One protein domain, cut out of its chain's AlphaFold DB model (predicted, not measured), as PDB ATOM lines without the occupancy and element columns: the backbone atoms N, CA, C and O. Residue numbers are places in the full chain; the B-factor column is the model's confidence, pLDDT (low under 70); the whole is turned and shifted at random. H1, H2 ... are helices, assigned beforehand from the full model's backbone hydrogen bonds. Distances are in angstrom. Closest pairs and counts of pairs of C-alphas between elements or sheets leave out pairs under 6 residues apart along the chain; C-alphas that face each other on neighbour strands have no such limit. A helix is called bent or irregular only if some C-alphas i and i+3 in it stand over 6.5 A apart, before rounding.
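AT A GLANCE: This is residues 2 to 108 of the 537 residues of an uncharacterized protein of Fusarium oxysporum f. sp. lycopersici (strain 4287 / CBS 123668 / FGSC 9935 / NRRL 34936) (UniProt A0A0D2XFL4). Seven short helices make a rounded, irregular cluster round H5, with H1 along one side of H5 and H7 crossing it on another. H7 folds back from H6 as a helical hairpin, and H4 lies side by side with H6; H2 lies at one end of the longest axis and the loop round Ser 84 at the other. The printed part has 107 residues with the named helices H1 to H7 in that order along the chain, no named strand, and the class all helix, with 59 residues in helices. It is compact, with a radius of gyration of the C-alphas of 12.8 A, and spans 37 by 30 by 26 A.

HOW THE PARTS SIT: H5, residues 62 to 72, touches H7, residues 98 to 106, at a steep tilt of 49 degrees, the same way; their closest C-alphas are those of Lys 69 and Ser 106, 5.3 A apart. H5 also touches H1, residues 2 to 11, at a shallow tilt of 31 degrees, opposite ways, with C-alphas Ile 9 and Lys 63 closest at 6.8 A. H7 touches H6, residues 88 to 95, in a hairpin at a shallow tilt of 26 degrees, closest at C-alphas Ala 92 and Val 100, 6.0 A. H6 touches H4, residues 45 to 51, at a shallow tilt of 23 degrees, the same way, with C-alphas Ala 50 and Ala 92 closest at 4.8 A. H2, residues 19 to 28, is close to H5 but not clearly touching, with C-alphas Ala 26 and Phe 70 closest at 7.5 A. H3, residues 30 to 33, and H2 meet only through their link; H3 is close to H5 but not clearly touching, with C-alphas Gly 30 and Phe 70 closest at 7.9 A. H2 and H6 are apart. In H1, H2, H4 and H6 every O i to N i+4 pair is within hydrogen-bond range, against 5 of 7 in H5 and 4 of 5 in H7; H3 is too short for such a pair.

IN THESE COORDINATES: H5 is 15.7 A long and irregular, with C-alphas 63 and 66 7.0 A apart. H7, 13.7 A, is only just irregular, with C-alphas 98 and 101 6.6 A apart. H1 and H2 are each 14.3 A long, H6 10.4 A, H4 10.1 A and H3 5.1 A. H1 begins at C-alpha 2, (12.946, 51.215, 37.115), and H7 ends at C-alpha 106, (12.973, 45.834, 56.071).

THE WHOLE: The C-alphas of Lys 20 and Ser 84 are the two farthest apart, 37.5 A. The printed part has no cut. The links from H3 to H4 and from H5 to H6 are long. The mean pLDDT of the printed part is 90.8, and residues 53 to 56 are under 70.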
ATOM      1  N   LEU A   2      12.300  50.655  35.912       90.19
ATOM      2  CA  LEU A   2      12.946  51.215  37.115       90.19
ATOM      3  C   LEU A   2      13.305  52.706  37.001       90.19
ATOM      4  O   LEU A   2      12.914  53.496  37.852       90.19
ATOM      5  N   THR A   3      13.988  53.110  35.928       88.62
ATOM      6  CA  THR A   3      14.374  54.514  35.697       88.62
ATOM      7  C   THR A   3      13.178  55.465  35.723       88.62
ATOM      8  O   THR A   3      13.288  56.571  36.242       88.62
ATOM      9  N   GLN A   4      12.036  55.031  35.183       91.12
ATOM     10  CA  GLN A   4      10.808  55.818  35.151       91.12
ATOM     11  C   GLN A   4      10.211  55.955  36.559       91.12
ATOM     12  O   GLN A   4       9.957  57.069  36.997       91.12
ATOM     13  N   VAL A   5      10.107  54.848  37.307       92.50
ATOM     14  CA  VAL A   5       9.648  54.850  38.711       92.50
ATOM     15  C   VAL A   5      10.509  55.781  39.572       92.50
ATOM     16  O   VAL A   5       9.985  56.604  40.315       92.50
ATOM     17  N   LEU A   6      11.837  55.708  39.443       90.94
ATOM     18  CA  LEU A   6      12.749  56.563  40.208       90.94
ATOM     19  C   LEU A   6      12.610  58.050  39.837       90.94
ATOM     20  O   LEU A   6      12.748  58.915  40.701       90.94
ATOM     21  N   LYS A   7      12.342  58.375  38.564       90.62
ATOM     22  CA  LYS A   7      12.083  59.760  38.137       90.62
ATOM     23  C   LYS A   7      10.770  60.284  38.714       90.62
ATOM     24  O   LYS A   7      10.769  61.373  39.275       90.62
ATOM     25  N   GLU A   8       9.702  59.492  38.650       93.44
ATOM     26  CA  GLU A   8       8.390  59.852  39.203       93.44
ATOM     27  C   GLU A   8       8.465  60.114  40.713       93.44
ATOM     28  O   GLU A   8       7.932  61.117  41.191       93.44
ATOM     29  N   ILE A   9       9.183  59.272  41.469       92.56
ATOM     30  CA  ILE A   9       9.369  59.479  42.915       92.56
ATOM     31  C   ILE A   9      10.142  60.767  43.190       92.56
ATOM     32  O   ILE A   9       9.763  61.566  44.050       92.56
ATOM     33  N   ARG A  10      11.214  61.015  42.431       89.31
ATOM     34  CA  ARG A  10      12.032  62.219  42.603       89.31
ATOM     35  C   ARG A  10      11.245  63.494  42.299       89.31
ATOM     36  O   ARG A  10      11.361  64.461  43.053       89.31
ATOM     37  N   ASN A  11      10.454  63.481  41.229       90.50
ATOM     38  CA  ASN A  11       9.623  64.605  40.800       90.50
ATOM     39  C   ASN A  11       8.388  64.813  41.694       90.50
ATOM     40  O   ASN A  11       7.734  65.846  41.589       90.50
ATOM     41  N   GLY A  12       8.074  63.864  42.584       90.00
ATOM     42  CA  GLY A  12       6.879  63.903  43.433       90.00
ATOM     43  C   GLY A  12       5.596  63.447  42.729       90.00
ATOM     44  O   GLY A  12       4.519  63.538  43.310       90.00
ATOM     45  N   GLU A  13       5.704  62.928  41.504       92.62
ATOM     46  CA  GLU A  13       4.593  62.338  40.748       92.62
ATOM     47  C   GLU A  13       4.143  61.008  41.379       92.62
ATOM     48  O   GLU A  13       2.953  60.691  41.398       92.62
ATOM     49  N   LEU A  14       5.086  60.259  41.965       92.69
ATOM     50  CA  LEU A  14       4.827  59.033  42.718       92.69
ATOM     51  C   LEU A  14       5.331  59.166  44.158       92.69
ATOM     52  O   LEU A  14       6.506  58.968  44.445       92.69
ATOM     53  N   ASP A  15       4.429  59.462  45.085       93.69
ATOM     54  CA  ASP A  15       4.762  59.528  46.507       93.69
ATOM     55  C   ASP A  15       4.507  58.178  47.186       93.69
ATOM     56  O   ASP A  15       3.364  57.831  47.473       93.69
ATOM     57  N   LEU A  16       5.572  57.411  47.424       93.25
ATOM     58  CA  LEU A  16       5.495  56.120  48.114       93.25
ATOM     59  C   LEU A  16       5.545  56.242  49.645       93.25
ATOM     60  O   LEU A  16       5.504  55.221  50.329       93.25
ATOM     61  N   THR A  17       5.650  57.458  50.192       92.06
ATOM     62  CA  THR A  17       5.521  57.682  51.642       92.06
ATOM     63  C   THR A  17       4.056  57.663  52.082       92.06
ATOM     64  O   THR A  17       3.755  57.327  53.228       92.06
ATOM     65  N   ASP A  18       3.135  57.928  51.151       94.88
ATOM     66  CA  ASP A  18       1.704  57.715  51.329       94.88
ATOM     67  C   ASP A  18       1.365  56.217  51.246       94.88
ATOM     68  O   ASP A  18       1.642  55.532  50.256       94.88
ATOM     69  N   SER A  19       0.724  55.702  52.295       93.50
ATOM     70  CA  SER A  19       0.414  54.277  52.435       93.50
ATOM     71  C   SER A  19      -0.568  53.753  51.385       93.50
ATOM     72  O   SER A  19      -0.455  52.597  50.974       93.50
ATOM     73  N   LYS A  20      -1.503  54.582  50.900       95.38
ATOM     74  CA  LYS A  20      -2.463  54.186  49.858       95.38
ATOM     75  C   LYS A  20      -1.774  54.105  48.503       95.38
ATOM     76  O   LYS A  20      -1.988  53.144  47.766       95.38
ATOM     77  N   LYS A  21      -0.922  55.082  48.183       95.44
ATOM     78  CA  LYS A  21      -0.121  55.075  46.950       95.44
ATOM     79  C   LYS A  21       0.883  53.928  46.941       95.44
ATOM     80  O   LYS A  21       1.026  53.272  45.911       95.44
ATOM     81  N   LEU A  22       1.522  53.635  48.077       94.88
ATOM     82  CA  LEU A  22       2.395  52.471  48.221       94.88
ATOM     83  C   LEU A  22       1.630  51.158  48.010       94.88
ATOM     84  O   LEU A  22       2.112  50.300  47.276       94.88
ATOM     85  N   ALA A  23       0.433  51.014  48.587       95.00
ATOM     86  CA  ALA A  23      -0.408  49.834  48.377       95.00
ATOM     87  C   ALA A  23      -0.813  49.676  46.901       95.00
ATOM     88  O   ALA A  23      -0.636  48.606  46.324       95.00
ATOM     89  N   ALA A  24      -1.266  50.755  46.253       95.69
ATOM     90  CA  ALA A  24      -1.600  50.742  44.829       95.69
ATOM     91  C   ALA A  24      -0.383  50.388  43.956       95.69
ATOM     92  O   ALA A  24      -0.484  49.584  43.027       95.69
ATOM     93  N   PHE A  25       0.789  50.945  44.274       95.88
ATOM     94  CA  PHE A  25       2.038  50.593  43.608       95.88
ATOM     95  C   PHE A  25       2.362  49.108  43.791       95.88
ATOM     96  O   PHE A  25       2.617  48.428  42.800       95.88
ATOM     97  N   ALA A  26       2.300  48.599  45.023       94.31
ATOM     98  CA  ALA A  26       2.576  47.207  45.366       94.31
ATOM     99  C   ALA A  26       1.648  46.214  44.647       94.31
ATOM    100  O   ALA A  26       2.079  45.107  44.340       94.31
ATOM    101  N   THR A  27       0.409  46.608  44.337       94.69
ATOM    102  CA  THR A  27      -0.532  45.779  43.573       94.69
ATOM    103  C   THR A  27      -0.280  45.839  42.066       94.69
ATOM    104  O   THR A  27      -0.301  44.802  41.409       94.69
ATOM    105  N   HIS A  28      -0.045  47.028  41.500       93.12
ATOM    106  CA  HIS A  28      -0.099  47.215  40.042       93.12
ATOM    107  C   HIS A  28       1.259  47.278  39.337       93.12
ATOM    108  O   HIS A  28       1.357  46.875  38.186       93.12
ATOM    109  N   ARG A  29       2.301  47.819  39.980       94.00
ATOM    110  CA  ARG A  29       3.621  48.065  39.354       94.00
ATOM    111  C   ARG A  29       4.763  47.361  40.080       94.00
ATOM    112  O   ARG A  29       5.764  46.998  39.468       94.00
ATOM    113  N   GLY A  30       4.619  47.163  41.384       92.88
ATOM    114  CA  GLY A  30       5.594  46.515  42.248       92.88
ATOM    115  C   GLY A  30       6.005  45.117  41.778       92.88
ATOM    116  O   GLY A  30       7.210  44.881  41.681       92.88
ATOM    117  N   PRO A  31       5.067  44.212  41.424       93.75
ATOM    118  CA  PRO A  31       5.407  42.846  41.032       93.75
ATOM    119  C   PRO A  31       6.251  42.788  39.757       93.75
ATOM    120  O   PRO A  31       7.211  42.025  39.692       93.75
ATOM    121  N   ASP A  32       5.946  43.631  38.767       93.44
ATOM    122  CA  ASP A  32       6.728  43.720  37.531       93.44
ATOM    123  C   ASP A  32       8.130  44.284  37.788       93.44
ATOM    124  O   ASP A  32       9.106  43.791  37.223       93.44
ATOM    125  N   LEU A  33       8.256  45.274  38.681       93.88
ATOM    126  CA  LEU A  33       9.552  45.835  39.064       93.88
ATOM    127  C   LEU A  33      10.407  44.850  39.882       93.88
ATOM    128  O   LEU A  33      11.635  44.878  39.798       93.88
ATOM    129  N   ALA A  34       9.764  43.985  40.665       94.38
ATOM    130  CA  ALA A  34      10.404  42.938  41.452       94.38
ATOM    131  C   ALA A  34      10.831  41.717  40.616       94.38
ATOM    132  O   ALA A  34      11.464  40.808  41.151       94.38
ATOM    133  N   ARG A  35      10.531  41.661  39.313       94.38
ATOM    134  CA  ARG A  35      11.059  40.592  38.455       94.38
ATOM    135  C   ARG A  35      12.562  40.746  38.241       94.38
ATOM    136  O   ARG A  35      13.124  41.840  38.328       94.38
ATOM    137  N   GLN A  36      13.213  39.626  37.938       93.75
ATOM    138  CA  GLN A  36      14.594  39.673  37.481       93.75
ATOM    139  C   GLN A  36      14.681  40.368  36.121       93.75
ATOM    140  O   GLN A  36      13.796  40.235  35.279       93.75
ATOM    141  N   THR A  37      15.760  41.110  35.916       90.81
ATOM    142  CA  THR A  37      15.964  41.981  34.745       90.81
ATOM    143  C   THR A  37      16.393  41.210  33.494       90.81
ATOM    144  O   THR A  37      16.381  41.767  32.400       90.81
ATOM    145  N   GLY A  38      16.810  39.948  33.652       89.38
ATOM    146  CA  GLY A  38      17.475  39.150  32.618       89.38
ATOM    147  C   GLY A  38      18.970  39.461  32.458       89.38
ATOM    148  O   GLY A  38      19.701  38.649  31.891       89.38
ATOM    149  N   ASP A  39      19.449  40.582  33.005       92.06
ATOM    150  CA  ASP A  39      20.868  40.928  33.046       92.06
ATOM    151  C   ASP A  39      21.541  40.245  34.243       92.06
ATOM    152  O   ASP A  39      21.264  40.562  35.397       92.06
ATOM    153  N   LYS A  40      22.470  39.322  33.978       92.00
ATOM    154  CA  LYS A  40      23.205  38.610  35.034       92.00
ATOM    155  C   LYS A  40      24.092  39.531  35.868       92.00
ATOM    156  O   LYS A  40      24.385  39.201  37.010       92.00
ATOM    157  N   ASP A  41      24.538  40.661  35.330       90.75
ATOM    158  CA  ASP A  41      25.387  41.615  36.041       90.75
ATOM    159  C   ASP A  41      24.582  42.569  36.932       90.75
ATOM    160  O   ASP A  41      25.161  43.223  37.808       90.75
ATOM    161  N   GLN A  42      23.268  42.659  36.705       91.94
ATOM    162  CA  GLN A  42      22.327  43.484  37.460       91.94
ATOM    163  C   GLN A  42      20.958  42.786  37.562       91.94
ATOM    164  O   GLN A  42      19.953  43.312  37.080       91.94
ATOM    165  N   PRO A  43      20.881  41.600  38.192       94.75
ATOM    166  CA  PRO A  43      19.732  40.699  38.057       94.75
ATOM    167  C   PRO A  43      18.458  41.221  38.710       94.75
ATOM    168  O   PRO A  43      17.380  40.698  38.445       94.75
ATOM    169  N   THR A  44      18.549  42.244  39.559       95.62
ATOM    170  CA  THR A  44      17.396  42.823  40.246       95.62
ATOM    171  C   THR A  44      17.453  44.342  40.241       95.62
ATOM    172  O   THR A  44      18.531  44.931  40.136       95.62
ATOM    173  N   ALA A  45      16.303  44.992  40.438       94.62
ATOM    174  CA  ALA A  45      16.232  46.443  40.577       94.62
ATOM    175  C   ALA A  45      17.157  46.964  41.691       94.62
ATOM    176  O   ALA A  45      17.791  48.002  41.523       94.62
ATOM    177  N   LEU A  46      17.307  46.212  42.791       95.19
ATOM    178  CA  LEU A  46      18.220  46.576  43.875       95.19
ATOM    179  C   LEU A  46      19.700  46.480  43.474       95.19
ATOM    180  O   LEU A  46      20.481  47.302  43.945       95.19
ATOM    181  N   HIS A  47      20.100  45.553  42.592       94.62
ATOM    182  CA  HIS A  47      21.469  45.535  42.054       94.62
ATOM    183  C   HIS A  47      21.739  46.775  41.200       94.62
ATOM    184  O   HIS A  47      22.763  47.427  41.394       94.62
ATOM    185  N   ILE A  48      20.797  47.144  40.322       92.44
ATOM    186  CA  ILE A  48      20.889  48.371  39.515       92.44
ATOM    187  C   ILE A  48      21.019  49.591  40.445       92.44
ATOM    188  O   ILE A  48      21.933  50.401  40.314       92.44
ATOM    189  N   MET A  49      20.137  49.690  41.449       92.12
ATOM    190  CA  MET A  49      20.156  50.779  42.428       92.12
ATOM    191  C   MET A  49      21.457  50.813  43.240       92.12
ATOM    192  O   MET A  49      21.921  51.905  43.552       92.12
ATOM    193  N   ALA A  50      22.063  49.673  43.576       91.25
ATOM    194  CA  ALA A  50      23.292  49.621  44.366       91.25
ATOM    195  C   ALA A  50      24.568  49.925  43.555       91.25
ATOM    196  O   ALA A  50      25.487  50.531  44.104       91.25
ATOM    197  N   LYS A  51      24.619  49.519  42.277       84.38
ATOM    198  CA  LYS A  51      25.820  49.543  41.419       84.38
ATOM    199  C   LYS A  51      26.014  50.841  40.628       84.38
ATOM    200  O   LYS A  51      27.143  51.166  40.276       84.38
ATOM    201  N   GLU A  52      24.942  51.555  40.271       70.88
ATOM    202  CA  GLU A  52      25.040  52.507  39.154       70.88
ATOM    203  C   GLU A  52      25.685  53.881  39.426       70.88
ATOM    204  O   GLU A  52      25.537  54.512  40.477       70.88
ATOM    205  N   ASP A  53      26.357  54.332  38.359       62.34
ATOM    206  CA  ASP A  53      27.025  55.612  38.134       62.34
ATOM    207  C   ASP A  53      26.056  56.803  38.264       62.34
ATOM    208  O   ASP A  53      24.893  56.757  37.860       62.34
ATOM    209  N   LYS A  54      26.545  57.930  38.792       57.00
ATOM    210  CA  LYS A  54      25.741  59.124  39.131       57.00
ATOM    211  C   LYS A  54      25.035  59.777  37.931       57.00
ATOM    212  O   LYS A  54      24.290  60.735  38.127       57.00
ATOM    213  N   LYS A  55      25.316  59.330  36.705       63.66
ATOM    214  CA  LYS A  55      24.880  59.970  35.458       63.66
ATOM    215  C   LYS A  55      23.580  59.396  34.881       63.66
ATOM    216  O   LYS A  55      22.887  60.130  34.184       63.66
ATOM    217  N   SER A  56      23.231  58.136  35.154       67.12
ATOM    218  CA  SER A  56      22.077  57.447  34.538       67.12
ATOM    219  C   SER A  56      20.808  57.474  35.395       67.12
ATOM    220  O   SER A  56      19.700  57.570  34.855       67.12
ATOM    221  N   LEU A  57      20.945  57.423  36.724       73.06
ATOM    222  CA  LEU A  57      19.819  57.335  37.656       73.06
ATOM    223  C   LEU A  57      19.660  58.572  38.542       73.06
ATOM    224  O   LEU A  57      20.637  59.240  38.885       73.06
ATOM    225  N   PRO A  58      18.422  58.856  38.991       76.94
ATOM    226  CA  PRO A  58      18.182  59.774  40.093       76.94
ATOM    227  C   PRO A  58      19.061  59.460  41.312       76.94
ATOM    228  O   PRO A  58      19.291  58.296  41.660       76.94
ATOM    229  N   ASN A  59      19.542  60.507  41.989       81.06
ATOM    230  CA  ASN A  59      20.201  60.314  43.274       81.06
ATOM    231  C   ASN A  59      19.184  59.744  44.273       81.06
ATOM    232  O   ASN A  59      18.056  60.229  44.328       81.06
ATOM    233  N   LEU A  60      19.580  58.725  45.037       82.44
ATOM    234  CA  LEU A  60      18.716  58.164  46.069       82.44
ATOM    235  C   LEU A  60      18.685  59.119  47.260       82.44
ATOM    236  O   LEU A  60      19.732  59.535  47.763       82.44
ATOM    237  N   ASP A  61      17.475  59.429  47.695       87.06
ATOM    238  CA  ASP A  61      17.158  60.173  48.903       87.06
ATOM    239  C   ASP A  61      16.085  59.415  49.702       87.06
ATOM    240  O   ASP A  61      15.659  58.322  49.322       87.06
ATOM    241  N   GLU A  62      15.662  59.988  50.827       88.88
ATOM    242  CA  GLU A  62      14.699  59.381  51.753       88.88
ATOM    243  C   GLU A  62      13.348  59.044  51.092       88.88
ATOM    244  O   GLU A  62      12.672  58.117  51.527       88.88
ATOM    245  N   LYS A  63      12.969  59.698  49.982       90.56
ATOM    246  CA  LYS A  63      11.714  59.390  49.270       90.56
ATOM    247  C   LYS A  63      11.737  58.013  48.606       90.56
ATOM    248  O   LYS A  63      10.688  57.445  48.318       90.56
ATOM    249  N   MET A  64      12.931  57.483  48.346       91.88
ATOM    250  CA  MET A  64      13.137  56.174  47.726       91.88
ATOM    251  C   MET A  64      13.164  55.038  48.752       91.88
ATOM    252  O   MET A  64      13.141  53.870  48.361       91.88
ATOM    253  N   GLU A  65      13.200  55.357  50.049       93.81
ATOM    254  CA  GLU A  65      13.210  54.366  51.123       93.81
ATOM    255  C   GLU A  65      12.039  53.374  51.005       93.81
ATOM    256  O   GLU A  65      12.318  52.174  50.951       93.81
ATOM    257  N   PRO A  66      10.763  53.796  50.856       95.19
ATOM    258  CA  PRO A  66       9.637  52.860  50.780       95.19
ATOM    259  C   PRO A  66       9.731  51.889  49.599       95.19
ATOM    260  O   PRO A  66       9.337  50.729  49.724       95.19
ATOM    261  N   LEU A  67      10.307  52.326  48.471       95.19
ATOM    262  CA  LEU A  67      10.551  51.459  47.318       95.19
ATOM    263  C   LEU A  67      11.570  50.366  47.649       95.19
ATOM    264  O   LEU A  67      11.341  49.196  47.344       95.19
ATOM    265  N   VAL A  68      12.690  50.739  48.277       95.00
ATOM    266  CA  VAL A  68      13.719  49.778  48.700       95.00
ATOM    267  C   VAL A  68      13.130  48.790  49.701       95.00
ATOM    268  O   VAL A  68      13.312  47.587  49.525       95.00
ATOM    269  N   LYS A  69      12.359  49.269  50.689       94.94
ATOM    270  CA  LYS A  69      11.690  48.405  51.675       94.94
ATOM    271  C   LYS A  69      10.748  47.403  51.010       94.94
ATOM    272  O   LYS A  69      10.836  46.210  51.293       94.94
ATOM    273  N   PHE A  70       9.907  47.867  50.083       95.19
ATOM    274  CA  PHE A  70       8.998  47.013  49.316       95.19
ATOM    275  C   PHE A  70       9.746  45.914  48.545       95.19
ATOM    276  O   PHE A  70       9.342  44.751  48.569       95.19
ATOM    277  N   LEU A  71      10.851  46.267  47.877       95.50
ATOM    278  CA  LEU A  71      11.671  45.310  47.132       95.50
ATOM    279  C   LEU A  71      12.367  44.304  48.062       95.50
ATOM    280  O   LEU A  71      12.448  43.125  47.736       95.50
ATOM    281  N   CYS A  72      12.834  44.739  49.235       94.94
ATOM    282  CA  CYS A  72      13.424  43.851  50.238       94.94
ATOM    283  C   CYS A  72      12.432  42.815  50.777       94.94
ATOM    284  O   CYS A  72      12.850  41.725  51.135       94.94
ATOM    285  N   GLN A  73      11.137  43.117  50.824       92.81
ATOM    286  CA  GLN A  73      10.115  42.193  51.334       92.81
ATOM    287  C   GLN A  73       9.729  41.093  50.334       92.81
ATOM    288  O   GLN A  73       8.959  40.191  50.668       92.81
ATOM    289  N   GLN A  74      10.250  41.145  49.107       92.38
ATOM    290  CA  GLN A  74       9.979  40.132  48.096       92.38
ATOM    291  C   GLN A  74      10.713  38.830  48.433       92.38
ATOM    292  O   GLN A  74      11.903  38.823  48.761       92.38
ATOM    293  N   LYS A  75      10.000  37.704  48.327       91.19
ATOM    294  CA  LYS A  75      10.512  36.378  48.697       91.19
ATOM    295  C   LYS A  75      11.819  36.055  47.961       91.19
ATOM    296  O   LYS A  75      11.868  36.113  46.734       91.19
ATOM    297  N   ASN A  76      12.853  35.685  48.719       91.06
ATOM    298  CA  ASN A  76      14.197  35.311  48.253       91.06
ATOM    299  C   ASN A  76      14.904  36.385  47.398       91.06
ATOM    300  O   ASN A  76      15.915  36.110  46.755       91.06
ATOM    301  N   TYR A  77      14.402  37.622  47.369       94.00
ATOM    302  CA  TYR A  77      14.885  38.641  46.436       94.00
ATOM    303  C   TYR A  77      16.281  39.160  46.789       94.00
ATOM    304  O   TYR A  77      17.082  39.460  45.903       94.00
ATOM    305  N   LEU A  78      16.600  39.223  48.087       94.50
ATOM    306  CA  LEU A  78      17.928  39.610  48.572       94.50
ATOM    307  C   LEU A  78      18.977  38.492  48.464       94.50
ATOM    308  O   LEU A  78      20.167  38.783  48.570       94.50
ATOM    309  N   GLU A  79      18.561  37.243  48.233       95.12
ATOM    310  CA  GLU A  79      19.465  36.095  48.054       95.12
ATOM    311  C   GLU A  79      20.016  36.000  46.628       95.12
ATOM    312  O   GLU A  79      21.029  35.337  46.394       95.12
ATOM    313  N   ILE A  80      19.362  36.670  45.672       95.25
ATOM    314  CA  ILE A  80      19.787  36.706  44.274       95.25
ATOM    315  C   ILE A  80      21.175  37.343  44.197       95.25
ATOM    316  O   ILE A  80      21.406  38.429  44.733       95.25
ATOM    317  N   LYS A  81      22.079  36.658  43.494       95.81
ATOM    318  CA  LYS A  81      23.451  37.099  43.247       95.81
ATOM    319  C   LYS A  81      23.618  37.567  41.811       95.81
ATOM    320  O   LYS A  81      23.053  36.961  40.899       95.81
ATOM    321  N   ASP A  82      24.427  38.599  41.614       95.31
ATOM    322  CA  ASP A  82      24.919  38.977  40.291       95.31
ATOM    323  C   ASP A  82      25.979  37.991  39.758       95.31
ATOM    324  O   ASP A  82      26.356  37.015  40.415       95.31
ATOM    325  N   ARG A  83      26.489  38.249  38.549       94.62
ATOM    326  CA  ARG A  83      27.547  37.459  37.900       94.62
ATOM    327  C   ARG A  83      28.821  37.361  38.746       94.62
ATOM    328  O   ARG A  83      29.532  36.365  38.649       94.62
ATOM    329  N   SER A  84      29.106  38.370  39.567       92.00
ATOM    330  CA  SER A  84      30.262  38.392  40.471       92.00
ATOM    331  C   SER A  84      29.995  37.648  41.783       92.00
ATOM    332  O   SER A  84      30.881  37.549  42.630       92.00
ATOM    333  N   GLY A  85      28.789  37.109  41.968       93.81
ATOM    334  CA  GLY A  85      28.365  36.429  43.184       93.81
ATOM    335  C   GLY A  85      27.881  37.377  44.281       93.81
ATOM    336  O   GLY A  85      27.649  36.926  45.400       93.81
ATOM    337  N   HIS A  86      27.732  38.675  44.016       95.12
ATOM    338  CA  HIS A  86      27.333  39.657  45.022       95.12
ATOM    339  C   HIS A  86      25.821  39.730  45.156       95.12
ATOM    340  O   HIS A  86      25.114  39.785  44.158       95.12
ATOM    341  N   THR A  87      25.330  39.779  46.395       96.06
ATOM    342  CA  THR A  87      23.941  40.162  46.664       96.06
ATOM    343  C   THR A  87      23.777  41.673  46.521       96.06
ATOM    344  O   THR A  87      24.738  42.444  46.623       96.06
ATOM    345  N   SER A  88      22.534  42.129  46.380       95.44
ATOM    346  CA  SER A  88      22.243  43.567  46.366       95.44
ATOM    347  C   SER A  88      22.698  44.282  47.650       95.44
ATOM    348  O   SER A  88      23.165  45.419  47.576       95.44
ATOM    349  N   LEU A  89      22.640  43.613  48.813       95.94
ATOM    350  CA  LEU A  89      23.143  44.160  50.080       95.94
ATOM    351  C   LEU A  89      24.670  44.301  50.062       95.94
ATOM    352  O   LEU A  89      25.193  45.328  50.495       95.94
ATOM    353  N   PHE A  90      25.381  43.306  49.525       95.50
ATOM    354  CA  PHE A  90      26.835  43.353  49.384       95.50
ATOM    355  C   PHE A  90      27.271  44.567  48.547       95.50
ATOM    356  O   PHE A  90      28.117  45.352  48.983       95.50
ATOM    357  N   LEU A  91      26.639  44.779  47.385       94.12
ATOM    358  CA  LEU A  91      26.912  45.941  46.528       94.12
ATOM    359  C   LEU A  91      26.539  47.265  47.208       94.12
ATOM    360  O   LEU A  91      27.274  48.247  47.102       94.12
ATOM    361  N   ALA A  92      25.427  47.305  47.949       94.06
ATOM    362  CA  ALA A  92      25.022  48.495  48.695       94.06
ATOM    363  C   ALA A  92      26.066  48.888  49.755       94.06
ATOM    364  O   ALA A  92      26.376  50.071  49.904       94.06
ATOM    365  N   ILE A  93      26.659  47.917  50.454       94.56
ATOM    366  CA  ILE A  93      27.744  48.170  51.413       94.56
ATOM    367  C   ILE A  93      28.991  48.706  50.703       94.56
ATOM    368  O   ILE A  93      29.627  49.651  51.182       94.56
ATOM    369  N   GLU A  94      29.335  48.119  49.557       91.25
ATOM    370  CA  GLU A  94      30.525  48.491  48.800       91.25
ATOM    371  C   GLU A  94      30.422  49.898  48.190       91.25
ATOM    372  O   GLU A  94      31.385  50.670  48.265       91.25
ATOM    373  N   GLN A  95      29.267  50.235  47.608       88.81
ATOM    374  CA  GLN A  95      29.132  51.368  46.686       88.81
ATOM    375  C   GLN A  95      28.057  52.379  47.109       88.81
ATOM    376  O   GLN A  95      28.218  53.578  46.861       88.81
ATOM    377  N   ARG A  96      26.987  51.957  47.802       87.56
ATOM    378  CA  ARG A  96      25.811  52.810  48.065       87.56
ATOM    379  C   ARG A  96      25.250  52.706  49.487       87.56
ATOM    380  O   ARG A  96      24.103  52.331  49.719       87.56
ATOM    381  N   LYS A  97      26.064  53.164  50.443       86.56
ATOM    382  CA  LYS A  97      25.860  53.039  51.900       86.56
ATOM    383  C   LYS A  97      24.492  53.508  52.434       86.56
ATOM    384  O   LYS A  97      24.082  53.025  53.482       86.56
ATOM    385  N   ILE A  98      23.794  54.425  51.750       87.56
ATOM    386  CA  ILE A  98      22.456  54.902  52.159       87.56
ATOM    387  C   ILE A  98      21.406  53.780  52.152       87.56
ATOM    388  O   ILE A  98      20.521  53.772  52.997       87.56
ATOM    389  N   MET A  99      21.544  52.796  51.256       91.50
ATOM    390  CA  MET A  99      20.596  51.683  51.151       91.50
ATOM    391  C   MET A  99      20.755  50.659  52.278       91.50
ATOM    392  O   MET A  99      19.803  49.951  52.581       91.50
ATOM    393  N   VAL A 100      21.931  50.574  52.914       93.00
ATOM    394  CA  VAL A 100      22.248  49.509  53.881       93.00
ATOM    395  C   VAL A 100      21.256  49.496  55.041       93.00
ATOM    396  O   VAL A 100      20.707  48.442  55.351       93.00
ATOM    397  N   GLN A 101      20.984  50.660  55.635       92.25
ATOM    398  CA  GLN A 101      20.032  50.773  56.737       92.25
ATOM    399  C   GLN A 101      18.619  50.364  56.293       92.25
ATOM    400  O   GLN A 101      18.008  49.496  56.910       92.25
ATOM    401  N   TRP A 102      18.135  50.905  55.169       93.44
ATOM    402  CA  TRP A 102      16.804  50.585  54.642       93.44
ATOM    403  C   TRP A 102      16.621  49.092  54.377       93.44
ATOM    404  O   TRP A 102      15.575  48.533  54.698       93.44
ATOM    405  N   MET A 103      17.641  48.436  53.824       94.62
ATOM    406  CA  MET A 103      17.607  47.002  53.554       94.62
ATOM    407  C   MET A 103      17.601  46.184  54.852       94.62
ATOM    408  O   MET A 103      16.827  45.235  54.968       94.62
ATOM    409  N   CYS A 104      18.413  46.572  55.841       92.50
ATOM    410  CA  CYS A 104      18.503  45.867  57.120       92.50
ATOM    411  C   CYS A 104      17.254  46.016  57.997       92.50
ATOM    412  O   CYS A 104      16.916  45.093  58.737       92.50
ATOM    413  N   ASP A 105      16.553  47.144  57.904       89.94
ATOM    414  CA  ASP A 105      15.335  47.400  58.678       89.94
ATOM    415  C   ASP A 105      14.087  46.735  58.077       89.94
ATOM    416  O   ASP A 105      13.065  46.623  58.748       89.94
ATOM    417  N   SER A 106      14.155  46.289  56.819       87.62
ATOM    418  CA  SER A 106      12.973  45.834  56.071       87.62
ATOM    419  C   SER A 106      12.836  44.324  55.943       87.62
ATOM    420  O   SER A 106      11.737  43.848  55.658       87.62
ATOM    421  N   HIS A 107      13.929  43.572  56.101       86.56
ATOM    422  CA  HIS A 107      13.938  42.129  55.875       86.56
ATOM    423  C   HIS A 107      14.026  41.359  57.206       86.56
ATOM    424  O   HIS A 107      15.027  41.512  57.911       86.56
ATOM    425  N   PRO A 108      13.050  40.490  57.544       81.31
ATOM    426  CA  PRO A 108      13.055  39.746  58.810       81.31
ATOM    427  C   PRO A 108      14.283  38.830  58.936       81.31
ATOM    428  O   PRO A 108      14.935  38.803  59.975       81.31
TER     429      PRO A 108